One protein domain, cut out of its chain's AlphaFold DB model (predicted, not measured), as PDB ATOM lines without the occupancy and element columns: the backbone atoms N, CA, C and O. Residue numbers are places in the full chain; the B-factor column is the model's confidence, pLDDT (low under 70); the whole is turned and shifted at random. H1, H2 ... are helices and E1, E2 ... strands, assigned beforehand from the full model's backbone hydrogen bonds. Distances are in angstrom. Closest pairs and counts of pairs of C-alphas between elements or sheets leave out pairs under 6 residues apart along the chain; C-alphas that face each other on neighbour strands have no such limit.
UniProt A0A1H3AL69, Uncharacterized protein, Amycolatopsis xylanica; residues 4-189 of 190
ATOM      1  N   ARG A   4      21.111  15.548  57.720       53.91
ATOM      2  CA  ARG A   4      21.614  14.733  56.616       53.91
ATOM      3  C   ARG A   4      22.307  15.655  55.624       53.91
ATOM      4  O   ARG A   4      21.601  16.351  54.895       53.91
ATOM      5  N   PRO A   5      23.650  15.676  55.569       53.31
ATOM      6  CA  PRO A   5      24.323  16.287  54.438       53.31
ATOM      7  C   PRO A   5      23.882  15.536  53.177       53.31
ATOM      8  O   PRO A   5      23.977  14.307  53.110       53.31
ATOM      9  N   LEU A   6      23.335  16.264  52.207       57.53
ATOM     10  CA  LEU A   6      23.168  15.746  50.858       57.53
ATOM     11  C   LEU A   6      24.536  15.936  50.200       57.53
ATOM     12  O   LEU A   6      25.085  17.031  50.225       57.53
ATOM     13  N   PHE A   7      25.148  14.854  49.723       55.72
ATOM     14  CA  PHE A   7      26.553  14.842  49.288       55.72
ATOM     15  C   PHE A   7      26.791  15.488  47.913       55.72
ATOM     16  O   PHE A   7      27.875  15.332  47.355       55.72
ATOM     17  N   ASP A   8      25.808  16.206  47.373       81.12
ATOM     18  CA  ASP A   8      25.928  16.882  46.089       81.12
ATOM     19  C   ASP A   8      26.321  18.345  46.325       81.12
ATOM     20  O   ASP A   8      25.733  19.041  47.157       81.12
ATOM     21  N   VAL A   9      27.358  18.791  45.619       93.94
ATOM     22  CA  VAL A   9      27.970  20.117  45.759       93.94
ATOM     23  C   VAL A   9      28.160  20.758  44.389       93.94
ATOM     24  O   VAL A   9      28.217  20.055  43.378       93.94
ATOM     25  N   ILE A  10      28.294  22.083  44.357       96.88
ATOM     26  CA  ILE A  10      28.759  22.820  43.177       96.88
ATOM     27  C   ILE A  10      30.166  23.337  43.472       96.88
ATOM     28  O   ILE A  10      30.364  24.105  44.414       96.88
ATOM     29  N   GLU A  11      31.145  22.905  42.679       97.12
ATOM     30  CA  GLU A  11      32.496  23.469  42.704       97.12
ATOM     31  C   GLU A  11      32.505  24.782  41.917       97.12
ATOM     32  O   GLU A  11      32.071  24.831  40.766       97.12
ATOM     33  N   THR A  12      33.004  25.844  42.543       97.44
ATOM     34  CA  THR A  12      33.179  27.164  41.937       97.44
ATOM     35  C   THR A  12      34.656  27.555  41.985       97.44
ATOM     36  O   THR A  12      35.435  26.981  42.751       97.44
ATOM     37  N   PRO A  13      35.075  28.569  41.212       97.06
ATOM     38  CA  PRO A  13      36.434  29.094  41.315       97.06
ATOM     39  C   PRO A  13      36.806  29.666  42.699       97.06
ATOM     40  O   PRO A  13      37.992  29.741  43.004       97.06
ATOM     41  N   LEU A  14      35.825  30.041  43.538       95.56
ATOM     42  CA  LEU A  14      36.049  30.587  44.890       95.56
ATOM     43  C   LEU A  14      35.774  29.595  46.021       95.56
ATOM     44  O   LEU A  14      35.864  29.966  47.188       95.56
ATOM     45  N   GLY A  15      35.416  28.350  45.720       96.06
ATOM     46  CA  GLY A  15      35.170  27.357  46.755       96.06
ATOM     47  C   GLY A  15      34.098  26.351  46.381       96.06
ATOM     48  O   GLY A  15      33.867  26.042  45.217       96.06
ATOM     49  N   VAL A  16      33.447  25.799  47.397       97.25
ATOM     50  CA  VAL A  16      32.438  24.751  47.233       97.25
ATOM     51  C   VAL A  16      31.127  25.218  47.834       97.25
ATOM     52  O   VAL A  16      31.076  25.556  49.022       97.25
ATOM     53  N   VAL A  17      30.066  25.197  47.029       97.81
ATOM     54  CA  VAL A  17      28.701  25.408  47.506       97.81
ATOM     55  C   VAL A  17      28.108  24.067  47.919       97.81
ATOM     56  O   VAL A  17      27.911  23.173  47.094       97.81
ATOM     57  N   GLY A  18      27.844  23.929  49.216       96.50
ATOM     58  CA  GLY A  18      27.172  22.776  49.803       96.50
ATOM     59  C   GLY A  18      25.696  23.047  50.070       96.50
ATOM     60  O   GLY A  18      25.312  24.171  50.397       96.50
ATOM     61  N   PHE A  19      24.885  21.992  49.984       96.44
ATOM     62  CA  PHE A  19      23.440  22.041  50.192       96.44
ATOM     63  C   PHE A  19      23.031  21.080  51.307       96.44
ATOM     64  O   PHE A  19      23.423  19.910  51.319       96.44
ATOM     65  N   SER A  20      22.205  21.536  52.243       95.75
ATOM     66  CA  SER A  20      21.671  20.678  53.300       95.75
ATOM     67  C   SER A  20      20.179  20.892  53.512       95.75
ATOM     68  O   SER A  20      19.603  21.925  53.174       95.75
ATOM     69  N   CYS A  21      19.538  19.855  54.044       96.25
ATOM     70  CA  CYS A  21      18.145  19.879  54.453       96.25
ATOM     71  C   CYS A  21      18.048  19.291  55.859       96.25
ATOM     72  O   CYS A  21      18.505  18.173  56.120       96.25
ATOM     73  N   ARG A  22      17.431  20.044  56.765       95.31
ATOM     74  CA  ARG A  22      17.166  19.630  58.139       95.31
ATOM     75  C   ARG A  22      15.661  19.607  58.370       95.31
ATOM     76  O   ARG A  22      14.964  20.576  58.091       95.31
ATOM     77  N   LEU A  23      15.176  18.500  58.919       96.19
ATOM     78  CA  LEU A  23      13.777  18.333  59.310       96.19
ATOM     79  C   LEU A  23      13.666  18.498  60.830       96.19
ATOM     80  O   LEU A  23      14.416  17.857  61.573       96.19
ATOM     81  N   GLY A  24      12.706  19.293  61.305       92.19
ATOM     82  CA  GLY A  24      12.428  19.482  62.739       92.19
ATOM     83  C   GLY A  24      11.874  18.234  63.450       92.19
ATOM     84  O   GLY A  24      11.594  18.254  64.646       92.19
ATOM     85  N   GLY A  25      11.693  17.132  62.723       92.12
ATOM     86  CA  GLY A  25      11.091  15.886  63.181       92.12
ATOM     87  C   GLY A  25      10.410  15.156  62.025       92.12
ATOM     88  O   GLY A  25      10.512  15.573  60.872       92.12
ATOM     89  N   GLY A  26       9.705  14.067  62.333       92.88
ATOM     90  CA  GLY A  26       8.944  13.316  61.331       92.88
ATOM     91  C   GLY A  26       9.815  12.573  60.316       92.88
ATOM     92  O   GLY A  26      10.995  12.293  60.546       92.88
ATOM     93  N   LYS A  27       9.204  12.204  59.189       94.81
ATOM     94  CA  LYS A  27       9.871  11.522  58.076       94.81
ATOM     95  C   LYS A  27       9.479  12.188  56.774       94.81
ATOM     96  O   LYS A  27       8.293  12.326  56.489       94.81
ATOM     97  N   ALA A  28      10.468  12.475  55.941       97.19
ATOM     98  CA  ALA A  28      10.263  12.921  54.574       97.19
ATOM     99  C   ALA A  28      11.196  12.172  53.621       97.19
ATOM    100  O   ALA A  28      12.232  11.632  54.023       97.19
ATOM    101  N   LYS A  29      10.815  12.125  52.346       97.06
ATOM    102  CA  LYS A  29      11.765  11.884  51.263       97.06
ATOM    103  C   LYS A  29      12.398  13.230  50.918       97.06
ATOM    104  O   LYS A  29      11.663  14.187  50.725       97.06
ATOM    105  N   VAL A  30      13.722  13.281  50.844       96.19
ATOM    106  CA  VAL A  30      14.468  14.459  50.403       96.19
ATOM    107  C   VAL A  30      15.266  14.042  49.178       96.19
ATOM    108  O   VAL A  30      16.065  13.112  49.267       96.19
ATOM    109  N   ASP A  31      15.013  14.695  48.052       95.75
ATOM    110  CA  ASP A  31      15.830  14.603  46.846       95.75
ATOM    111  C   ASP A  31      16.453  15.983  46.576       95.75
ATOM    112  O   ASP A  31      15.831  17.010  46.854       95.75
ATOM    113  N   LEU A  32      17.656  16.005  46.009       96.12
ATOM    114  CA  LEU A  32      18.310  17.210  45.503       96.12
ATOM    115  C   LEU A  32      18.723  16.949  44.059       96.12
ATOM    116  O   LEU A  32      19.249  15.882  43.744       96.12
ATOM    117  N   ARG A  33      18.433  17.895  43.169       96.31
ATOM    118  CA  ARG A  33      18.894  17.856  41.779       96.31
ATOM    119  C   ARG A  33      19.822  19.024  41.551       96.31
ATOM    120  O   ARG A  33      19.425  20.142  41.847       96.31
ATOM    121  N   ILE A  34      21.005  18.749  41.022       97.12
ATOM    122  CA  ILE A  34      22.019  19.756  40.724       97.12
ATOM    123  C   ILE A  34      22.458  19.592  39.275       97.12
ATOM    124  O   ILE A  34      22.633  18.464  38.808       97.12
ATOM    125  N   GLY A  35      22.659  20.702  38.577       97.12
ATOM    126  CA  GLY A  35      23.279  20.685  37.261       97.12
ATOM    127  C   GLY A  35      23.510  22.080  36.689       97.12
ATOM    128  O   GLY A  35      22.980  23.062  37.224       97.12
ATOM    129  N   PRO A  36      24.301  22.167  35.606       97.88
ATOM    130  CA  PRO A  36      24.422  23.394  34.841       97.88
ATOM    131  C   PRO A  36      23.075  23.729  34.195       97.88
ATOM    132  O   PRO A  36      22.347  22.831  33.762       97.88
ATOM    133  N   ILE A  37      22.765  25.016  34.119       98.00
ATOM    134  CA  ILE A  37      21.594  25.537  33.412       98.00
ATOM    135  C   ILE A  37      22.027  26.721  32.548       98.00
ATOM    136  O   ILE A  37      23.056  27.345  32.805       98.00
ATOM    137  N   GLU A  38      21.250  27.035  31.518       96.75
ATOM    138  CA  GLU A  38      21.527  28.217  30.702       96.75
ATOM    139  C   GLU A  38      21.114  29.495  31.457       96.75
ATOM    140  O   GLU A  38      20.052  29.512  32.079       96.75
ATOM    141  N   PRO A  39      21.917  30.572  31.440       94.56
ATOM    142  CA  PRO A  39      21.499  31.858  31.985       94.56
ATOM    143  C   PRO A  39      20.509  32.558  31.041       94.56
ATOM    144  O   PRO A  39      20.775  32.709  29.848       94.56
ATOM    145  N   ASP A  40      19.384  33.040  31.576       93.19
ATOM    146  CA  ASP A  40      18.445  33.903  30.844       93.19
ATOM    147  C   ASP A  40      18.833  35.378  31.022       93.19
ATOM    148  O   ASP A  40      18.219  36.135  31.769       93.19
ATOM    149  N   LEU A  41      19.936  35.764  30.376       92.50
ATOM    150  CA  LEU A  41      20.523  37.096  30.486       92.50
ATOM    151  C   LEU A  41      20.501  37.851  29.147       92.50
ATOM    152  O   LEU A  41      20.709  37.255  28.084       92.50
ATOM    153  N   PRO A  42      20.328  39.187  29.165       90.94
ATOM    154  CA  PRO A  42      20.583  40.028  28.004       90.94
ATOM    155  C   PRO A  42      21.970  39.785  27.398       90.94
ATOM    156  O   PRO A  42      22.973  39.791  28.103       90.94
ATOM    157  N   ALA A  43      22.051  39.701  26.067       89.81
ATOM    158  CA  ALA A  43      23.305  39.449  25.340       89.81
ATOM    159  C   ALA A  43      24.388  40.540  25.499       89.81
ATOM    160  O   ALA A  43      25.487  40.391  24.968       89.81
ATOM    161  N   VAL A  44      24.068  41.658  26.160       89.44
ATOM    162  CA  VAL A  44      25.040  42.703  26.517       89.44
ATOM    163  C   VAL A  44      25.899  42.297  27.716       89.44
ATOM    164  O   VAL A  44      27.010  42.806  27.845       89.44
ATOM    165  N   TYR A  45      25.413  41.390  28.567       90.38
ATOM    166  CA  TYR A  45      26.194  40.895  29.690       90.38
ATOM    167  C   TYR A  45      27.317  39.963  29.221       90.38
ATOM    168  O   TYR A  45      27.165  39.258  28.214       90.38
ATOM    169  N   PRO A  46      28.454  39.948  29.940       90.19
ATOM    170  CA  PRO A  46      29.507  38.978  29.695       90.19
ATOM    171  C   PRO A  46      28.998  37.543  29.922       90.19
ATOM    172  O   PRO A  46      27.986  37.339  30.598       90.19
ATOM    173  N   PRO A  47      29.686  36.525  29.372       93.31
ATOM    174  CA  PRO A  47      29.345  35.131  29.627       93.31
ATOM    175  C   PRO A  47      29.378  34.799  31.123       93.31
ATOM    176  O   PRO A  47      30.371  35.059  31.800       93.31
ATOM    177  N   VAL A  48      28.313  34.162  31.608       96.81
ATOM    178  CA  VAL A  48      28.182  33.698  32.992       96.81
ATOM    179  C   VAL A  48      28.053  32.181  32.994       96.81
ATOM    180  O   VAL A  48      27.292  31.616  32.210       96.81
ATOM    181  N   THR A  49      28.785  31.511  33.883       98.25
ATOM    182  CA  THR A  49      28.519  30.100  34.180       98.25
ATOM    183  C   THR A  49      27.440  30.031  35.247       98.25
ATOM    184  O   THR A  49      27.598  30.657  36.290       98.25
ATOM    185  N   LEU A  50      26.367  29.278  35.001       98.56
ATOM    186  CA  LEU A  50      25.225  29.173  35.906       98.56
ATOM    187  C   LEU A  50      24.912  27.711  36.225       98.56
ATOM    188  O   LEU A  50      24.832  26.850  35.346       98.56
ATOM    189  N   TRP A  51      24.726  27.437  37.508       98.69
ATOM    190  CA  TRP A  51      24.279  26.154  38.026       98.69
ATOM    191  C   TRP A  51      23.068  26.362  38.919       98.69
ATOM    192  O   TRP A  51      22.965  27.376  39.605       98.69
ATOM    193  N   ALA A  52      22.180  25.375  38.951       98.44
ATOM    194  CA  ALA A  52      21.046  25.368  39.860       98.44
ATOM    195  C   ALA A  52      21.026  24.108  40.715       98.44
ATOM    196  O   ALA A  52      21.455  23.032  40.289       98.44
ATOM    197  N   ALA A  53      20.471  24.255  41.913       98.00
ATOM    198  CA  ALA A  53      20.123  23.165  42.799       98.00
ATOM    199  C   ALA A  53      18.644  23.281  43.186       98.00
ATOM    200  O   ALA A  53      18.181  24.346  43.583       98.00
ATOM    201  N   VAL A  54      17.890  22.186  43.068       98.00
ATOM    202  CA  VAL A  54      16.469  22.139  43.435       98.00
ATOM    203  C   VAL A  54      16.249  21.072  44.490       98.00
ATOM    204  O   VAL A  54      16.376  19.873  44.209       98.00
ATOM    205  N   TRP A  55      15.882  21.499  45.697       97.88
ATOM    206  CA  TRP A  55      15.384  20.575  46.711       97.88
ATOM    207  C   TRP A  55      13.981  20.111  46.351       97.88
ATOM    208  O   TRP A  55      13.155  20.883  45.869       97.88
ATOM    209  N   HIS A  56      13.688  18.853  46.657       97.50
ATOM    210  CA  HIS A  56      12.338  18.320  46.673       97.50
ATOM    211  C   HIS A  56      12.142  17.518  47.958       97.50
ATOM    212  O   HIS A  56      12.649  16.401  48.092       97.50
ATOM    213  N   VAL A  57      11.413  18.096  48.913       97.94
ATOM    214  CA  VAL A  57      11.066  17.426  50.174       97.94
ATOM    215  C   VAL A  57       9.607  17.016  50.117       97.94
ATOM    216  O   VAL A  57       8.754  17.847  49.838       97.94
ATOM    217  N   VAL A  58       9.316  15.745  50.386       98.19
ATOM    218  CA  VAL A  58       7.951  15.199  50.430       98.19
ATOM    219  C   VAL A  58       7.728  14.536  51.781       98.19
ATOM    220  O   VAL A  58       8.359  13.516  52.089       98.19
ATOM    221  N   ALA A  59       6.832  15.097  52.587       98.12
ATOM    222  CA  ALA A  59       6.530  14.589  53.915       98.12
ATOM    223  C   ALA A  59       5.766  13.258  53.847       98.12
ATOM    224  O   ALA A  59       4.800  13.091  53.104       98.12
ATOM    225  N   ARG A  60       6.225  12.278  54.630       97.44
ATOM    226  CA  ARG A  60       5.561  10.977  54.829       97.44
ATOM    227  C   ARG A  60       4.789  10.943  56.144       97.44
ATOM    228  O   ARG A  60       3.709  10.367  56.191       97.44
ATOM    229  N   ASP A  61       5.359  11.571  57.166       97.12
ATOM    230  CA  ASP A  61       4.750  11.863  58.465       97.12
ATOM    231  C   ASP A  61       4.753  13.396  58.655       97.12
ATOM    232  O   ASP A  61       5.505  14.061  57.935       97.12
ATOM    233  N   PRO A  62       3.998  13.967  59.615       97.62
ATOM    234  CA  PRO A  62       4.070  15.400  59.894       97.62
ATOM    235  C   PRO A  62       5.506  15.836  60.214       97.62
ATOM    236  O   PRO A  62       6.172  15.247  61.073       97.62
ATOM    237  N   VAL A  63       5.979  16.866  59.518       97.69
ATOM    238  CA  VAL A  63       7.282  17.503  59.718       97.69
ATOM    239  C   VAL A  63       7.015  18.906  60.259       97.69
ATOM    240  O   VAL A  63       6.439  19.707  59.541       97.69
ATOM    241  N   PRO A  64       7.403  19.243  61.497       95.75
ATOM    242  CA  PRO A  64       7.017  20.518  62.108       95.75
ATOM    243  C   PRO A  64       7.752  21.739  61.531       95.75
ATOM    244  O   PRO A  64       7.263  22.851  61.668       95.75
ATOM    245  N   GLU A  65       8.913  21.534  60.907       94.56
ATOM    246  CA  GLU A  65       9.755  22.590  60.335       94.56
ATOM    247  C   GLU A  65      10.653  21.981  59.252       94.56
ATOM    248  O   GLU A  65      11.167  20.864  59.427       94.56
ATOM    249  N   VAL A  66      10.880  22.722  58.169       96.12
ATOM    250  CA  VAL A  66      11.877  22.389  57.147       96.12
ATOM    251  C   VAL A  66      12.897  23.518  57.077       96.12
ATOM    252  O   VAL A  66      12.548  24.658  56.798       96.12
ATOM    253  N   THR A  67      14.172  23.204  57.301       96.62
ATOM    254  CA  THR A  67      15.275  24.141  57.065       96.62
ATOM    255  C   THR A  67      16.056  23.695  55.835       96.62
ATOM    256  O   THR A  67      16.537  22.558  55.796       96.62
ATOM    257  N   LEU A  68      16.202  24.576  54.848       96.94
ATOM    258  CA  LEU A  68      17.069  24.378  53.686       96.94
ATOM    259  C   LEU A  68      18.250  25.341  53.787       96.94
ATOM    260  O   LEU A  68      18.071  26.499  54.156       96.94
ATOM    261  N   THR A  69      19.458  24.874  53.487       97.19
ATOM    262  CA  THR A  69      20.661  25.710  53.556       97.19
ATOM    263  C   THR A  69      21.518  25.516  52.322       97.19
ATOM    264  O   THR A  69      21.829  24.381  51.963       97.19
ATOM    265  N   ALA A  70      21.952  26.626  51.729       97.19
ATOM    266  CA  ALA A  70      23.044  26.661  50.767       97.19
ATOM    267  C   ALA A  70      24.189  27.507  51.340       97.19
ATOM    268  O   ALA A  70      23.958  28.565  51.928       97.19
ATOM    269  N   ALA A  71      25.419  27.016  51.220       96.50
ATOM    270  CA  ALA A  71      26.581  27.620  51.864       96.50
ATOM    271  C   ALA A  71      27.812  27.556  50.966       96.50
ATOM    272  O   ALA A  71      28.206  26.459  50.571       96.50
ATOM    273  N   LEU A  72      28.454  28.699  50.714       96.75
ATOM    274  CA  LEU A  72      29.772  28.745  50.086       96.75
ATOM    275  C   LEU A  72      30.853  28.547  51.160       96.75
ATOM    276  O   LEU A  72      30.863  29.203  52.200       96.75
ATOM    277  N   THR A  73      31.761  27.606  50.918       95.69
ATOM    278  CA  THR A  73      32.848  27.245  51.837       95.69
ATOM    279  C   THR A  73      34.183  27.192  51.109       95.69
ATOM    280  O   THR A  73      34.223  26.991  49.899       95.69
ATOM    281  N   GLY A  74      35.287  27.354  51.845       94.94
ATOM    282  CA  GLY A  74      36.626  27.397  51.244       94.94
ATOM    283  C   GLY A  74      36.938  28.714  50.532       94.94
ATOM    284  O   GLY A  74      37.793  28.720  49.652       94.94
ATOM    285  N   ILE A  75      36.251  29.793  50.921       95.19
ATOM    286  CA  ILE A  75      36.446  31.145  50.393       95.19
ATOM    287  C   ILE A  75      37.902  31.581  50.648       95.19
ATOM    288  O   ILE A  75      38.352  31.473  51.793       95.19
ATOM    289  N   PRO A  76      38.640  32.038  49.618       95.12
ATOM    290  CA  PRO A  76      39.989  32.572  49.768       95.12
ATOM    291  C   PRO A  76      40.057  33.767  50.727       95.12
ATOM    292  O   PRO A  76      39.132  34.572  50.791       95.12
ATOM    293  N   ASP A  77      41.179  33.917  51.435       94.88
ATOM    294  CA  ASP A  77      41.383  35.008  52.405       94.88
ATOM    295  C   ASP A  77      41.395  36.408  51.760       94.88
ATOM    296  O   ASP A  77      41.202  37.409  52.449       94.88
ATOM    297  N   ASP A  78      41.680  36.492  50.458       95.19
ATOM    298  CA  ASP A  78      41.687  37.729  49.676       95.19
ATOM    299  C   ASP A  78      40.343  38.034  49.009       95.19
ATOM    300  O   ASP A  78      40.206  39.095  48.397       95.19
ATOM    301  N   ALA A  79      39.356  37.141  49.134       94.88
ATOM    302  CA  ALA A  79      38.032  37.394  48.606       94.88
ATOM    303  C   ALA A  79      37.297  38.440  49.455       94.88
ATOM    304  O   ALA A  79      37.291  38.387  50.688       94.88
ATOM    305  N   VAL A  80      36.640  39.378  48.784       93.00
ATOM    306  CA  VAL A  80      35.749  40.368  49.393       93.00
ATOM    307  C   VAL A  80      34.321  40.058  48.981       93.00
ATOM    308  O   VAL A  80      34.086  39.575  47.879       93.00
ATOM    309  N   GLY A  81      33.361  40.294  49.861       89.62
ATOM    310  CA  GLY A  81      31.970  40.020  49.548       89.62
ATOM    311  C   GLY A  81      31.020  40.687  50.516       89.62
ATOM    312  O   GLY A  81      31.422  41.110  51.603       89.62
ATOM    313  N   ASP A  82      29.772  40.783  50.086       87.88
ATOM    314  CA  ASP A  82      28.665  41.281  50.888       87.88
ATOM    315  C   ASP A  82      27.375  40.553  50.490       87.88
ATOM    316  O   ASP A  82      27.306  39.842  49.477       87.88
ATOM    317  N   TYR A  83      26.358  40.723  51.320       87.44
ATOM    318  CA  TYR A  83      25.006  40.291  51.025       87.44
ATOM    319  C   TYR A  83      24.351  41.267  50.053       87.44
ATOM    320  O   TYR A  83      24.500  42.482  50.178       87.44
ATOM    321  N   ASP A  84      23.603  40.721  49.104       83.38
ATOM    322  CA  ASP A  84      22.854  41.489  48.121       83.38
ATOM    323  C   ASP A  84      21.400  41.020  48.139       83.38
ATOM    324  O   ASP A  84      21.107  39.840  47.937       83.38
ATOM    325  N   THR A  85      20.495  41.941  48.454       82.62
ATOM    326  CA  THR A  85      19.071  41.653  48.636       82.62
ATOM    327  C   THR A  85      18.238  42.636  47.836       82.62
ATOM    328  O   THR A  85      18.459  43.848  47.924       82.62
ATOM    329  N   GLY A  86      17.209  42.144  47.156       81.50
ATOM    330  CA  GLY A  86      16.226  42.978  46.472       81.50
ATOM    331  C   GLY A  86      15.567  42.261  45.302       81.50
ATOM    332  O   GLY A  86      15.997  41.190  44.896       81.50
ATOM    333  N   GLU A  87      14.516  42.863  44.735       82.81
ATOM    334  CA  GLU A  87      13.841  42.348  43.527       82.81
ATOM    335  C   GLU A  87      13.437  40.861  43.632       82.81
ATOM    336  O   GLU A  87      13.534  40.099  42.670       82.81
ATOM    337  N   ARG A  88      12.947  40.459  44.809       88.50
ATOM    338  CA  ARG A  88      12.546  39.090  45.152       88.50
ATOM    339  C   ARG A  88      13.676  38.048  45.303       88.50
ATOM    340  O   ARG A  88      13.430  36.840  45.180       88.50
ATOM    341  N   LEU A  89      14.909  38.496  45.537       93.06
ATOM    342  CA  LEU A  89      16.122  37.679  45.622       93.06
ATOM    343  C   LEU A  89      16.893  37.986  46.914       93.06
ATOM    344  O   LEU A  89      17.177  39.145  47.213       93.06
ATOM    345  N   ASP A  90      17.273  36.927  47.631       95.06
ATOM    346  CA  ASP A  90      18.303  36.969  48.669       95.06
ATOM    347  C   ASP A  90      19.561  36.293  48.126       95.06
ATOM    348  O   ASP A  90      19.538  35.124  47.718       95.06
ATOM    349  N   ALA A  91      20.669  37.028  48.114       95.50
ATOM    350  CA  ALA A  91      21.933  36.568  47.581       95.50
ATOM    351  C   ALA A  91      23.125  37.062  48.408       95.50
ATOM    352  O   ALA A  91      23.033  37.926  49.279       95.50
ATOM    353  N   PHE A  92      24.285  36.497  48.116       94.75
ATOM    354  CA  PHE A  92      25.562  37.115  48.436       94.75
ATOM    355  C   PHE A  92      26.496  36.960  47.248       94.75
ATOM    356  O   PHE A  92      26.415  35.974  46.505       94.75
ATOM    357  N   THR A  93      27.426  37.898  47.120       94.94
ATOM    358  CA  THR A  93      28.481  37.849  46.112       94.94
ATOM    359  C   THR A  93      29.827  37.948  46.804       94.94
ATOM    360  O   THR A  93      30.045  38.846  47.612       94.94
ATOM    361  N   PHE A  94      30.722  37.018  46.480       94.94
ATOM    362  CA  PHE A  94      32.134  37.088  46.841       94.94
ATOM    363  C   PHE A  94      32.967  37.171  45.578       94.94
ATOM    364  O   PHE A  94      32.661  36.510  44.585       94.94
ATOM    365  N   GLU A  95      34.050  37.928  45.627       95.00
ATOM    366  CA  GLU A  95      34.946  38.088  44.501       95.00
ATOM    367  C   GLU A  95      36.410  38.219  44.901       95.00
ATOM    368  O   GLU A  95      36.756  38.604  46.013       95.00
ATOM    369  N   THR A  96      37.270  37.906  43.942       95.25
ATOM    370  CA  THR A  96      38.700  38.227  43.943       95.25
ATOM    371  C   THR A  96      38.988  39.112  42.730       95.25
ATOM    372  O   THR A  96      38.087  39.434  41.962       95.25
ATOM    373  N   ALA A  97      40.256  39.446  42.486       94.56
ATOM    374  CA  ALA A  97      40.642  40.170  41.274       94.56
ATOM    375  C   ALA A  97      40.299  39.432  39.960       94.56
ATOM    376  O   ALA A  97      40.259  40.072  38.911       94.56
ATOM    377  N   ASP A  98      40.071  38.113  40.008       94.81
ATOM    378  CA  ASP A  98      39.943  37.267  38.816       94.81
ATOM    379  C   ASP A  98      38.531  36.700  38.598       94.81
ATOM    380  O   ASP A  98      38.213  36.255  37.493       94.81
ATOM    381  N   VAL A  99      37.679  36.662  39.627       96.12
ATOM    382  CA  VAL A  99      36.357  36.021  39.543       96.12
ATOM    383  C   VAL A  99      35.394  36.559  40.592       96.12
ATOM    384  O   VAL A  99      35.786  36.745  41.743       96.12
ATOM    385  N   ALA A 100      34.129  36.711  40.202       96.00
ATOM    386  CA  ALA A 100      32.995  36.907  41.096       96.00
ATOM    387  C   ALA A 100      32.120  35.644  41.121       96.00
ATOM    388  O   ALA A 100      31.861  35.034  40.079       96.00
ATOM    389  N   VAL A 101      31.672  35.240  42.310       97.25
ATOM    390  CA  VAL A 101      30.734  34.136  42.540       97.25
ATOM    391  C   VAL A 101      29.550  34.658  43.339       97.25
ATOM    392  O   VAL A 101      29.716  35.131  44.463       97.25
ATOM    393  N   THR A 102      28.353  34.491  42.790       97.31
ATOM    394  CA  THR A 102      27.095  34.802  43.472       97.31
ATOM    395  C   THR A 102      26.344  33.511  43.775       97.31
ATOM    396  O   THR A 102      26.205  32.649  42.905       97.31
ATOM    397  N   LEU A 103      25.840  33.374  45.001       97.69
ATOM    398  CA  LEU A 103      24.818  32.391  45.366       97.69
ATOM    399  C   LEU A 103      23.537  33.157  45.677       97.69
ATOM    400  O   LEU A 103      23.570  34.082  46.482       97.69
ATOM    401  N   GLY A 104      22.422  32.739  45.087       97.00
ATOM    402  CA  GLY A 104      21.125  33.361  45.322       97.00
ATOM    403  C   GLY A 104      19.979  32.364  45.382       97.00
ATOM    404  O   GLY A 104      20.077  31.226  44.906       97.00
ATOM    405  N   GLY A 105      18.879  32.804  45.976       96.62
ATOM    406  CA  GLY A 105      17.610  32.094  45.973       96.62
ATOM    407  C   GLY A 105      16.431  33.000  46.326       96.62
ATOM    408  O   GLY A 105      16.609  34.196  46.550       96.62
ATOM    409  N   PRO A 106      15.213  32.444  46.366       95.56
ATOM    410  CA  PRO A 106      14.010  33.240  46.554       95.56
ATOM    411  C   PRO A 106      14.008  33.898  47.935       95.56
ATOM    412  O   PRO A 106      14.253  33.221  48.937       95.56
ATOM    413  N   ASP A 107      13.694  35.187  47.983       93.62
ATOM    414  CA  ASP A 107      13.445  35.901  49.236       93.62
ATOM    415  C   ASP A 107      12.037  35.600  49.793       93.62
ATOM    416  O   ASP A 107      11.313  34.721  49.308       93.62
ATOM    417  N   PHE A 108      11.616  36.350  50.815       91.81
ATOM    418  CA  PHE A 108      10.257  36.258  51.352       91.81
ATOM    419  C   PHE A 108       9.163  36.461  50.292       91.81
ATOM    420  O   PHE A 108       8.214  35.673  50.254       91.81
ATOM    421  N   GLU A 109       9.262  37.501  49.459       91.44
ATOM    422  CA  GLU A 109       8.218  37.848  48.489       91.44
ATOM    423  C   GLU A 109       8.050  36.732  47.454       91.44
ATOM    424  O   GLU A 109       6.924  36.286  47.214       91.44
ATOM    425  N   SER A 110       9.161  36.210  46.922       92.50
ATOM    426  CA  SER A 110       9.171  35.051  46.022       92.50
ATOM    427  C   SER A 110       8.543  33.814  46.671       92.50
ATOM    428  O   SER A 110       7.660  33.182  46.087       92.50
ATOM    429  N   VAL A 111       8.961  33.465  47.895       93.25
ATOM    430  CA  VAL A 111       8.429  32.292  48.612       93.25
ATOM    431  C   VAL A 111       6.927  32.448  48.878       93.25
ATOM    432  O   VAL A 111       6.162  31.492  48.736       93.25
ATOM    433  N   HIS A 112       6.480  33.646  49.245       92.94
ATOM    434  CA  HIS A 112       5.071  33.926  49.488       92.94
ATOM    435  C   HIS A 112       4.235  33.841  48.198       92.94
ATOM    436  O   HIS A 112       3.147  33.257  48.209       92.94
ATOM    437  N   GLU A 113       4.721  34.388  47.081       92.38
ATOM    438  CA  GLU A 113       4.060  34.293  45.772       92.38
ATOM    439  C   GLU A 113       3.958  32.835  45.289       92.38
ATOM    440  O   GLU A 113       2.869  32.389  44.911       92.38
ATOM    441  N   ASP A 114       5.037  32.055  45.397       93.44
ATOM    442  CA  ASP A 114       5.047  30.629  45.048       93.44
ATOM    443  C   ASP A 114       4.065  29.817  45.913       93.44
ATOM    444  O   ASP A 114       3.367  28.922  45.417       93.44
ATOM    445  N   ALA A 115       3.953  30.144  47.206       94.62
ATOM    446  CA  ALA A 115       2.959  29.544  48.090       94.62
ATOM    447  C   ALA A 115       1.533  29.934  47.683       94.62
ATOM    448  O   ALA A 115       0.653  29.076  47.643       94.62
ATOM    449  N   ALA A 116       1.289  31.190  47.308       94.88
ATOM    450  CA  ALA A 116      -0.025  31.629  46.842       94.88
ATOM    451  C   ALA A 116      -0.483  30.893  45.570       94.88
ATOM    452  O   ALA A 116      -1.681  30.645  45.405       94.88
ATOM    453  N   LEU A 117       0.455  30.500  44.703       93.88
ATOM    454  CA  LEU A 117       0.182  29.666  43.529       93.88
ATOM    455  C   LEU A 117      -0.039  28.187  43.885       93.88
ATOM    456  O   LEU A 117      -0.802  27.499  43.205       93.88
ATOM    457  N   GLY A 118       0.590  27.694  44.954       91.75
ATOM    458  CA  GLY A 118       0.395  26.337  45.473       91.75
ATOM    459  C   GLY A 118       0.985  25.224  44.598       91.75
ATOM    460  O   GLY A 118       0.615  24.060  44.758       91.75
ATOM    461  N   GLU A 119       1.854  25.564  43.643       87.31
ATOM    462  CA  GLU A 119       2.433  24.610  42.689       87.31
ATOM    463  C   GLU A 119       3.710  23.944  43.228       87.31
ATOM    464  O   GLU A 119       3.891  22.729  43.095       87.31
ATOM    465  N   TYR A 120       4.582  24.732  43.862       94.94
ATOM    466  CA  TYR A 120       5.880  24.283  44.383       94.94
ATOM    467  C   TYR A 120       5.933  24.225  45.908       94.94
ATOM    468  O   TYR A 120       6.726  23.464  46.466       94.94
ATOM    469  N   LEU A 121       5.061  24.982  46.572       96.81
ATOM    470  CA  LEU A 121       4.976  25.107  48.021       96.81
ATOM    471  C   LEU A 121       3.527  24.853  48.477       96.81
ATOM    472  O   LEU A 121       2.593  25.075  47.700       96.81
ATOM    473  N   PRO A 122       3.291  24.406  49.721       96.94
ATOM    474  CA  PRO A 122       1.940  24.263  50.256       96.94
ATOM    475  C   PRO A 122       1.208  25.607  50.309       96.94
ATOM    476  O   PRO A 122       1.676  26.556  50.934       96.94
ATOM    477  N   SER A 123       0.006  25.683  49.737       96.00
ATOM    478  CA  SER A 123      -0.743  26.948  49.671       96.00
ATOM    479  C   SER A 123      -1.170  27.513  51.024       96.00
ATOM    480  O   SER A 123      -1.380  28.717  51.161       96.00
ATOM    481  N   ARG A 124      -1.249  26.668  52.058       95.06
ATOM    482  CA  ARG A 124      -1.515  27.116  53.431       95.06
ATOM    483  C   ARG A 124      -0.389  27.978  54.014       95.06
ATOM    484  O   ARG A 124      -0.655  28.755  54.925       95.06
ATOM    485  N   TRP A 125       0.828  27.894  53.470       95.12
ATOM    486  CA  TRP A 125       1.974  28.664  53.957       95.12
ATOM    487  C   TRP A 125       1.810  30.175  53.798       95.12
ATOM    488  O   TRP A 125       2.411  30.915  54.564       95.12
ATOM    489  N   VAL A 126       0.931  30.646  52.907       93.06
ATOM    490  CA  VAL A 126       0.583  32.076  52.785       93.06
ATOM    491  C   VAL A 126       0.226  32.708  54.141       93.06
ATOM    492  O   VAL A 126       0.526  33.871  54.375       93.06
ATOM    493  N   GLY A 127      -0.405  31.954  55.051       89.94
ATOM    494  CA  GLY A 127      -0.759  32.432  56.394       89.94
ATOM    495  C   GLY A 127       0.212  32.040  57.512       89.94
ATOM    496  O   GLY A 127      -0.071  32.337  58.670       89.94
ATOM    497  N   GLU A 128       1.296  31.332  57.195       90.62
ATOM    498  CA  GLU A 128       2.219  30.732  58.173       90.62
ATOM    499  C   GLU A 128       3.682  31.144  57.977       90.62
ATOM    500  O   GLU A 128       4.501  30.878  58.853       90.62
ATOM    501  N   LEU A 129       4.025  31.750  56.837       87.75
ATOM    502  CA  LEU A 129       5.365  32.266  56.589       87.75
ATOM    503  C   LEU A 129       5.654  33.434  57.532       87.75
ATOM    504  O   LEU A 129       4.884  34.393  57.612       87.75
ATOM    505  N   ASP A 130       6.792  33.353  58.213       81.62
ATOM    506  CA  ASP A 130       7.374  34.509  58.879       81.62
ATOM    507  C   ASP A 130       7.771  35.558  57.830       81.62
ATOM    508  O   ASP A 130       8.133  35.212  56.708       81.62
ATOM    509  N   GLU A 131       7.747  36.838  58.214       71.81
ATOM    510  CA  GLU A 131       8.132  37.975  57.353       71.81
ATOM    511  C   GLU A 131       9.584  37.866  56.839       71.81
ATOM    512  O   GLU A 131       9.923  38.441  55.811       71.81
ATOM    513  N   PHE A 132      10.431  37.084  57.524       74.25
ATOM    514  CA  PHE A 132      11.837  36.854  57.176       74.25
ATOM    515  C   PHE A 132      12.173  35.352  57.240       74.25
ATOM    516  O   PHE A 132      12.829  34.898  58.182       74.25
ATOM    517  N   PRO A 133      11.711  34.543  56.271       78.38
ATOM    518  CA  PRO A 133      11.954  33.108  56.258       78.38
ATOM    519  C   PRO A 133      13.391  32.789  55.829       78.38
ATOM    520  O   PRO A 133      13.838  31.659  56.009       78.38
ATOM    521  N   VAL A 134      14.118  33.763  55.274       86.69
ATOM    522  CA  VAL A 134      15.506  33.621  54.843       86.69
ATOM    523  C   VAL A 134      16.414  34.320  55.848       86.69
ATOM    524  O   VAL A 134      16.298  35.515  56.103       86.69
ATOM    525  N   GLU A 135      17.320  33.559  56.451       91.56
ATOM    526  CA  GLU A 135      18.430  34.096  57.228       91.56
ATOM    527  C   GLU A 135      19.701  34.047  56.386       91.56
ATOM    528  O   GLU A 135      20.102  32.991  55.888       91.56
ATOM    529  N   MET A 136      20.370  35.190  56.313       90.25
ATOM    530  CA  MET A 136      21.727  35.309  55.805       90.25
ATOM    531  C   MET A 136      22.711  35.214  56.969       90.25
ATOM    532  O   MET A 136      22.558  35.910  57.976       90.25
ATOM    533  N   ALA A 137      23.698  34.324  56.865       90.38
ATOM    534  CA  ALA A 137      24.624  34.052  57.959       90.38
ATOM    535  C   ALA A 137      26.083  33.948  57.505       90.38
ATOM    536  O   ALA A 137      26.421  33.233  56.559       90.38
ATOM    537  N   GLU A 138      26.962  34.566  58.291       86.44
ATOM    538  CA  GLU A 138      28.406  34.595  58.055       86.44
ATOM    539  C   GLU A 138      29.029  33.184  57.969       86.44
ATOM    540  O   GLU A 138      28.622  32.286  58.723       86.44
ATOM    541  N   PRO A 139      30.054  32.961  57.123       81.00
ATOM    542  CA  PRO A 139      30.593  33.938  56.172       81.00
ATOM    543  C   PRO A 139      29.767  34.068  54.881       81.00
ATOM    544  O   PRO A 139      29.778  35.120  54.271       81.00
ATOM    545  N   ALA A 140      29.069  33.016  54.441       93.25
ATOM    546  CA  ALA A 140      28.410  32.998  53.132       93.25
ATOM    547  C   ALA A 140      27.323  31.913  53.075       93.25
ATOM    548  O   ALA A 140      27.509  30.841  52.485       93.25
ATOM    549  N   ARG A 141      26.210  32.131  53.783       95.44
ATOM    550  CA  ARG A 141      25.117  31.151  53.901       95.44
ATOM    551  C   ARG A 141      23.752  31.789  53.724       95.44
ATOM    552  O   ARG A 141      23.478  32.813  54.340       95.44
ATOM    553  N   LEU A 142      22.897  31.101  52.974       96.50
ATOM    554  CA  LEU A 142      21.465  31.365  52.882       96.50
ATOM    555  C   LEU A 142      20.709  30.214  53.548       96.50
ATOM    556  O   LEU A 142      20.967  29.038  53.262       96.50
ATOM    557  N   ILE A 143      19.809  30.546  54.471       96.75
ATOM    558  CA  ILE A 143      19.062  29.583  55.280       96.75
ATOM    559  C   ILE A 143      17.570  29.892  55.173       96.75
ATOM    560  O   ILE A 143      17.086  30.824  55.802       96.75
ATOM    561  N   TRP A 144      16.826  29.052  54.459       96.69
ATOM    562  CA  TRP A 144      15.366  29.112  54.414       96.69
ATOM    563  C   TRP A 144      14.783  28.300  55.569       96.69
ATOM    564  O   TRP A 144      14.855  27.067  55.570       96.69
ATOM    565  N   ARG A 145      14.203  28.979  56.561       95.50
ATOM    566  CA  ARG A 145      13.371  28.384  57.611       95.50
ATOM    567  C   ARG A 145      11.916  28.437  57.178       95.50
ATOM    568  O   ARG A 145      11.279  29.483  57.206       95.50
ATOM    569  N   LEU A 146      11.412  27.289  56.751       95.81
ATOM    570  CA  LEU A 146      10.088  27.157  56.171       95.81
ATOM    571  C   LEU A 146       9.126  26.502  57.170       95.81
ATOM    572  O   LEU A 146       9.569  25.704  58.013       95.81
ATOM    573  N   PRO A 147       7.814  26.782  57.063       95.69
ATOM    574  CA  PRO A 147       6.818  26.136  57.901       95.69
ATOM    575  C   PRO A 147       6.844  24.607  57.761       95.69
ATOM    576  O   PRO A 147       7.468  24.023  56.868       95.69
ATOM    577  N   GLY A 148       6.150  23.931  58.673       95.38
ATOM    578  CA  GLY A 148       6.035  22.477  58.637       95.38
ATOM    579  C   GLY A 148       5.356  21.950  57.369       95.38
ATOM    580  O   GLY A 148       4.710  22.698  56.637       95.38
ATOM    581  N   LEU A 149       5.460  20.642  57.139       97.88
ATOM    582  CA  LEU A 149       4.770  19.892  56.090       97.88
ATOM    583  C   LEU A 149       3.857  18.828  56.712       97.88
ATOM    584  O   LEU A 149       4.289  18.041  57.559       97.88
ATOM    585  N   GLU A 150       2.621  18.753  56.235       97.62
ATOM    586  CA  GLU A 150       1.685  17.672  56.538       97.62
ATOM    587  C   GLU A 150       1.964  16.434  55.664       97.62
ATOM    588  O   GLU A 150       2.592  16.539  54.607       97.62
ATOM    589  N   PRO A 151       1.501  15.230  56.051       97.94
ATOM    590  CA  PRO A 151       1.681  14.029  55.242       97.94
ATOM    591  C   PRO A 151       1.174  14.206  53.803       97.94
ATOM    592  O   PRO A 151       0.004  14.503  53.573       97.94
ATOM    593  N   GLY A 152       2.052  13.964  52.831       97.31
ATOM    594  CA  GLY A 152       1.760  14.117  51.406       97.31
ATOM    595  C   GLY A 152       2.031  15.513  50.843       97.31
ATOM    596  O   GLY A 152       2.086  15.644  49.621       97.31
ATOM    597  N   GLU A 153       2.254  16.526  51.685       97.81
ATOM    598  CA  GLU A 153       2.715  17.834  51.225       97.81
ATOM    599  C   GLU A 153       4.179  17.787  50.788       97.81
ATOM    600  O   GLU A 153       4.978  16.941  51.221       97.81
ATOM    601  N   SER A 154       4.534  18.725  49.915       97.38
ATOM    602  CA  SER A 154       5.884  18.846  49.393       97.38
ATOM    603  C   SER A 154       6.331  20.288  49.270       97.38
ATOM    604  O   SER A 154       5.516  21.164  49.000       97.38
ATOM    605  N   VAL A 155       7.642  20.484  49.367       97.69
ATOM    606  CA  VAL A 155       8.329  21.725  49.015       97.69
ATOM    607  C   VAL A 155       9.256  21.457  47.830       97.69
ATOM    608  O   VAL A 155       9.949  20.431  47.789       97.69
ATOM    609  N   ARG A 156       9.274  22.373  46.867       97.94
ATOM    610  CA  ARG A 156      10.313  22.489  45.848       97.94
ATOM    611  C   ARG A 156      10.837  23.909  45.872       97.94
ATOM    612  O   ARG A 156      10.051  24.838  45.760       97.94
ATOM    613  N   LEU A 157      12.143  24.049  46.038       97.56
ATOM    614  CA  LEU A 157      12.796  25.348  46.120       97.56
ATOM    615  C   LEU A 157      14.094  25.277  45.328       97.56
ATOM    616  O   LEU A 157      14.899  24.367  45.549       97.56
ATOM    617  N   ALA A 158      14.243  26.197  44.381       97.81
ATOM    618  CA  ALA A 158      15.453  26.355  43.593       97.81
ATOM    619  C   ALA A 158      16.376  27.408  44.208       97.81
ATOM    620  O   ALA A 158      15.921  28.427  44.718       97.81
ATOM    621  N   VAL A 159      17.673  27.153  44.111       98.00
ATOM    622  CA  VAL A 159      18.750  28.120  44.333       98.00
ATOM    623  C   VAL A 159      19.726  28.024  43.179       98.00
ATOM    624  O   VAL A 159      19.798  26.992  42.498       98.00
ATOM    625  N   ALA A 160      20.491  29.084  42.967       98.31
ATOM    626  CA  ALA A 160      21.414  29.177  41.856       98.31
ATOM    627  C   ALA A 160      22.772  29.706  42.292       98.31
ATOM    628  O   ALA A 160      22.878  30.534  43.191       98.31
ATOM    629  N   VAL A 161      23.808  29.219  41.618       98.38
ATOM    630  CA  VAL A 161      25.186  29.669  41.782       98.38
ATOM    631  C   VAL A 161      25.692  30.106  40.421       98.38
ATOM    632  O   VAL A 161      25.653  29.325  39.468       98.38
ATOM    633  N   ALA A 162      26.181  31.335  40.343       98.12
ATOM    634  CA  ALA A 162      26.719  31.913  39.125       98.12
ATOM    635  C   ALA A 162      28.153  32.384  39.334       98.12
ATOM    636  O   ALA A 162      28.497  32.847  40.421       98.12
ATOM    637  N   TRP A 163      28.981  32.301  38.296       97.81
ATOM    638  CA  TRP A 163      30.304  32.917  38.312       97.81
ATOM    639  C   TRP A 163      30.758  33.412  36.944       97.81
ATOM    640  O   TRP A 163      30.425  32.830  35.904       97.81
ATOM    641  N   ALA A 164      31.531  34.493  36.969       96.69
ATOM    642  CA  ALA A 164      32.081  35.174  35.803       96.69
ATOM    643  C   ALA A 164      33.317  36.002  36.197       96.69
ATOM    644  O   ALA A 164      33.682  36.064  37.373       96.69
ATOM    645  N   GLU A 165      33.960  36.637  35.214       94.44
ATOM    646  CA  GLU A 165      34.942  37.694  35.490       94.44
ATOM    647  C   GLU A 165      34.285  38.825  36.316       94.44
ATOM    648  O   GLU A 165      33.092  39.085  36.116       94.44
ATOM    649  N   PRO A 166      35.020  39.486  37.233       89.25
ATOM    650  CA  PRO A 166      34.487  40.583  38.033       89.25
ATOM    651  C   PRO A 166      33.987  41.733  37.158       89.25
ATOM    652  O   PRO A 166      34.606  42.089  36.154       89.25
ATOM    653  N   ASP A 167      32.880  42.336  37.572       85.31
ATOM    654  CA  ASP A 167      32.254  43.494  36.939       85.31
ATOM    655  C   ASP A 167      31.996  44.550  38.018       85.31
ATOM    656  O   ASP A 167      31.626  44.186  39.132       85.31
ATOM    657  N   GLU A 168      32.181  45.840  37.707       76.06
ATOM    658  CA  GLU A 168      32.120  46.923  38.708       76.06
ATOM    659  C   GLU A 168      30.781  46.983  39.468       76.06
ATOM    660  O   GLU A 168      30.741  47.514  40.578       76.06
ATOM    661  N   GLU A 169      29.696  46.453  38.890       75.88
ATOM    662  CA  GLU A 169      28.363  46.455  39.499       75.88
ATOM    663  C   GLU A 169      27.872  45.048  39.901       75.88
ATOM    664  O   GLU A 169      26.745  44.918  40.374       75.88
ATOM    665  N   TYR A 170      28.669  43.990  39.694       72.06
ATOM    666  CA  TYR A 170      28.314  42.573  39.939       72.06
ATOM    667  C   TYR A 170      27.003  42.097  39.279       72.06
ATOM    668  O   TYR A 170      26.512  40.994  39.538       72.06
ATOM    669  N   LEU A 171      26.437  42.911  38.386       82.25
ATOM    670  CA  LEU A 171      25.117  42.694  37.808       82.25
ATOM    671  C   LEU A 171      24.981  41.378  37.042       82.25
ATOM    672  O   LEU A 171      23.896  40.795  37.119       82.25
ATOM    673  N   PRO A 172      25.998  40.878  36.310       87.06
ATOM    674  CA  PRO A 172      25.833  39.655  35.536       87.06
ATOM    675  C   PRO A 172      25.574  38.430  36.418       87.06
ATOM    676  O   PRO A 172      24.634  37.683  36.152       87.06
ATOM    677  N   THR A 173      26.365  38.218  37.476       94.38
ATOM    678  CA  THR A 173      26.212  37.044  38.351       94.38
ATOM    679  C   THR A 173      25.008  37.183  39.277       94.38
ATOM    680  O   THR A 173      24.291  36.200  39.457       94.38
ATOM    681  N   TYR A 174      24.716  38.392  39.775       93.94
ATOM    682  CA  TYR A 174      23.500  38.675  40.549       93.94
ATOM    683  C   TYR A 174      22.225  38.430  39.738       93.94
ATOM    684  O   TYR A 174      21.336  37.691  40.158       93.94
ATOM    685  N   SER A 175      22.160  38.965  38.519       93.50
ATOM    686  CA  SER A 175      20.999  38.765  37.647       93.50
ATOM    687  C   SER A 175      20.840  37.296  37.246       93.50
ATOM    688  O   SER A 175      19.719  36.810  37.135       93.50
ATOM    689  N   ALA A 176      21.949  36.568  37.058       96.12
ATOM    690  CA  ALA A 176      21.915  35.162  36.655       96.12
ATOM    691  C   ALA A 176      21.288  34.243  37.710       96.12
ATOM    692  O   ALA A 176      20.684  33.236  37.344       96.12
ATOM    693  N   VAL A 177      21.451  34.552  39.002       97.12
ATOM    694  CA  VAL A 177      20.914  33.712  40.086       97.12
ATOM    695  C   VAL A 177      19.442  33.986  40.399       97.12
ATOM    696  O   VAL A 177      18.827  33.210  41.130       97.12
ATOM    697  N   SER A 178      18.855  35.035  39.816       95.06
ATOM    698  CA  SER A 178      17.417  35.309  39.886       95.06
ATOM    699  C   SER A 178      16.649  34.352  38.964       95.06
ATOM    700  O   SER A 178      16.283  34.681  37.837       95.06
ATOM    701  N   ILE A 179      16.446  33.113  39.426       95.38
ATOM    702  CA  ILE A 179      15.735  32.070  38.675       95.38
ATOM    703  C   ILE A 179      14.469  31.616  39.398       95.38
ATOM    704  O   ILE A 179      14.430  31.514  40.622       95.38
ATOM    705  N   SER A 180      13.439  31.251  38.631       95.19
ATOM    706  CA  SER A 180      12.254  30.599  39.190       95.19
ATOM    707  C   SER A 180      12.470  29.095  39.390       95.19
ATOM    708  O   SER A 180      13.212  28.439  38.647       95.19
ATOM    709  N   THR A 181      11.742  28.510  40.346       95.69
ATOM    710  CA  THR A 181      11.728  27.051  40.554       95.69
ATOM    711  C   THR A 181      11.270  26.303  39.296       95.69
ATOM    712  O   THR A 181      11.829  25.259  38.951       95.69
ATOM    713  N   GLU A 182      10.300  26.857  38.565       95.88
ATOM    714  CA  GLU A 182       9.830  26.312  37.287       95.88
ATOM    715  C   GLU A 182      10.955  26.241  36.244       95.88
ATOM    716  O   GLU A 182      11.134  25.210  35.588       95.88
ATOM    717  N   TYR A 183      11.721  27.327  36.097       96.75
ATOM    718  CA  TYR A 183      12.820  27.407  35.140       96.75
ATOM    719  C   TYR A 183      13.895  26.362  35.448       96.75
ATOM    720  O   TYR A 183      14.244  25.560  34.578       96.75
ATOM    721  N   ALA A 184      14.343  26.300  36.707       97.31
ATOM    722  CA  ALA A 184      15.331  25.325  37.156       97.31
ATOM    723  C   ALA A 184      14.867  23.879  36.905       97.31
ATOM    724  O   ALA A 184      15.615  23.059  36.376       97.31
ATOM    725  N   LEU A 185      13.610  23.558  37.230       96.38
ATOM    726  CA  LEU A 185      13.049  22.220  37.019       96.38
ATOM    727  C   LEU A 185      12.977  21.823  35.541       96.38
ATOM    728  O   LEU A 185      13.172  20.647  35.231       96.38
ATOM    729  N   ARG A 186      12.691  22.772  34.640       96.94
ATOM    730  CA  ARG A 186      12.680  22.528  33.190       96.94
ATOM    731  C   ARG A 186      14.076  22.244  32.649       96.94
ATOM    732  O   ARG A 186      14.222  21.332  31.843       96.94
ATOM    733  N   GLN A 187      15.075  23.003  33.094       97.69
ATOM    734  CA  GLN A 187      16.467  22.850  32.656       97.69
ATOM    735  C   GLN A 187      17.115  21.573  33.219       97.69
ATOM    736  O   GLN A 187      17.886  20.914  32.531       97.69
ATOM    737  N   LEU A 188      16.758  21.183  34.447       95.94
ATOM    738  CA  LEU A 188      17.274  19.986  35.129       95.94
ATOM    739  C   LEU A 188      16.421  18.725  34.887       95.94
ATOM    740  O   LEU A 188      16.537  17.736  35.623       95.94
ATOM    741  N   ALA A 189      15.517  18.758  33.907       88.75
ATOM    742  CA  ALA A 189      14.767  17.579  33.493       88.75
ATOM    743  C   ALA A 189      15.697  16.584  32.758       88.75
ATOM    744  O   ALA A 189      16.581  17.016  32.022       88.75
TER     745      ALA A 189
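What this domain is: This is residues 4 to 189 of the 190 residues of an uncharacterized protein of Amycolatopsis xylanica (UniProt A0A1H3AL69). Two twisted antiparallel sheets stand face to face as a sandwich, their strands running nearly along one line; the short helices H3 and H4 cover the outer face of the larger sheet, and H1 and H2 sit at one end. The printed part has 186 residues, with eleven named strands and four named helices in the order E1 to E8, H1, H2, E9 to E11, H3, H4. The sheets run E3 E4 E11 E8 E7 E6 and E1 E2 E5 E10 E9. The class is mixed, helices and strands; the whole is compact, with a radius of gyration of the C-alphas of 16.0 A, and spans 48 by 31 by 31 A.

How they stand to each other: The larger sheet holds, strand beside strand, E3, residues 28 to 36, E4, 49 to 59, E11, 154 to 164, E8, 100 to 106, E7, 89 to 95, and E6, 80 to 86. N 161 and O 51 of E11 and E4 are 2.9 A apart, and N 162 and O 102 of E11 and E8 2.9 A, within hydrogen-bond range. E6 E7 E8 form a meander, each strand the antiparallel neighbour of the one before. The smaller sheet holds E1, residues 4 to 12, E2, 15 to 23, E5, 63 to 73, E10, 141 to 149, and E9, 134 to 137; N 20 and O 69 of E2 and E5 are 2.9 A apart. The facing parts of the sheets are 9.0 A centre to centre, their best planes 20 degrees apart. H3, residues 171 to 177, and H4, residues 181 to 187, are on the same face of the larger sheet, making two layers, helices on one face of a sheet. H3 lies over E8 at a height over the sheet of 6.2 A, with the closest C-alphas, Gly 104 and Val 177, 5.3 A apart. H4 has a height of 8.3 A; its closest C-alphas to E11 are Ala 158 and Thr 181, 4.9 A. H1, residues 108 to 117, stands at this sheet's level and touches H2, residues 123 to 127, where C-alphas 115 and 123 are closest, 4.8 A. H2 only grazes the smaller sheet. In H1, H3 and H4 every O i to N i+4 pair is within range; H2 has 0 of 1, but 2 of 2 O i to N i+3 pairs.

Where its parts are: E1 begins at C-alpha 4 (21.614, 14.733, 56.616) and bends by 52 degrees at residue 7. E11 measures 33.7 A, E4 33.4 A and E5 28.5 A. H4 ends at C-alpha 187 (16.467, 22.850, 32.656).

The domain as a whole: The C-alphas farthest apart, Ala 97 and Pro 151, are 49.0 A apart. The printed part has no cut. The link E3 to E4, residues 37 to 48, is long. Mean pLDDT of the printed part is 93.0; residues 4 to 7 are under 70.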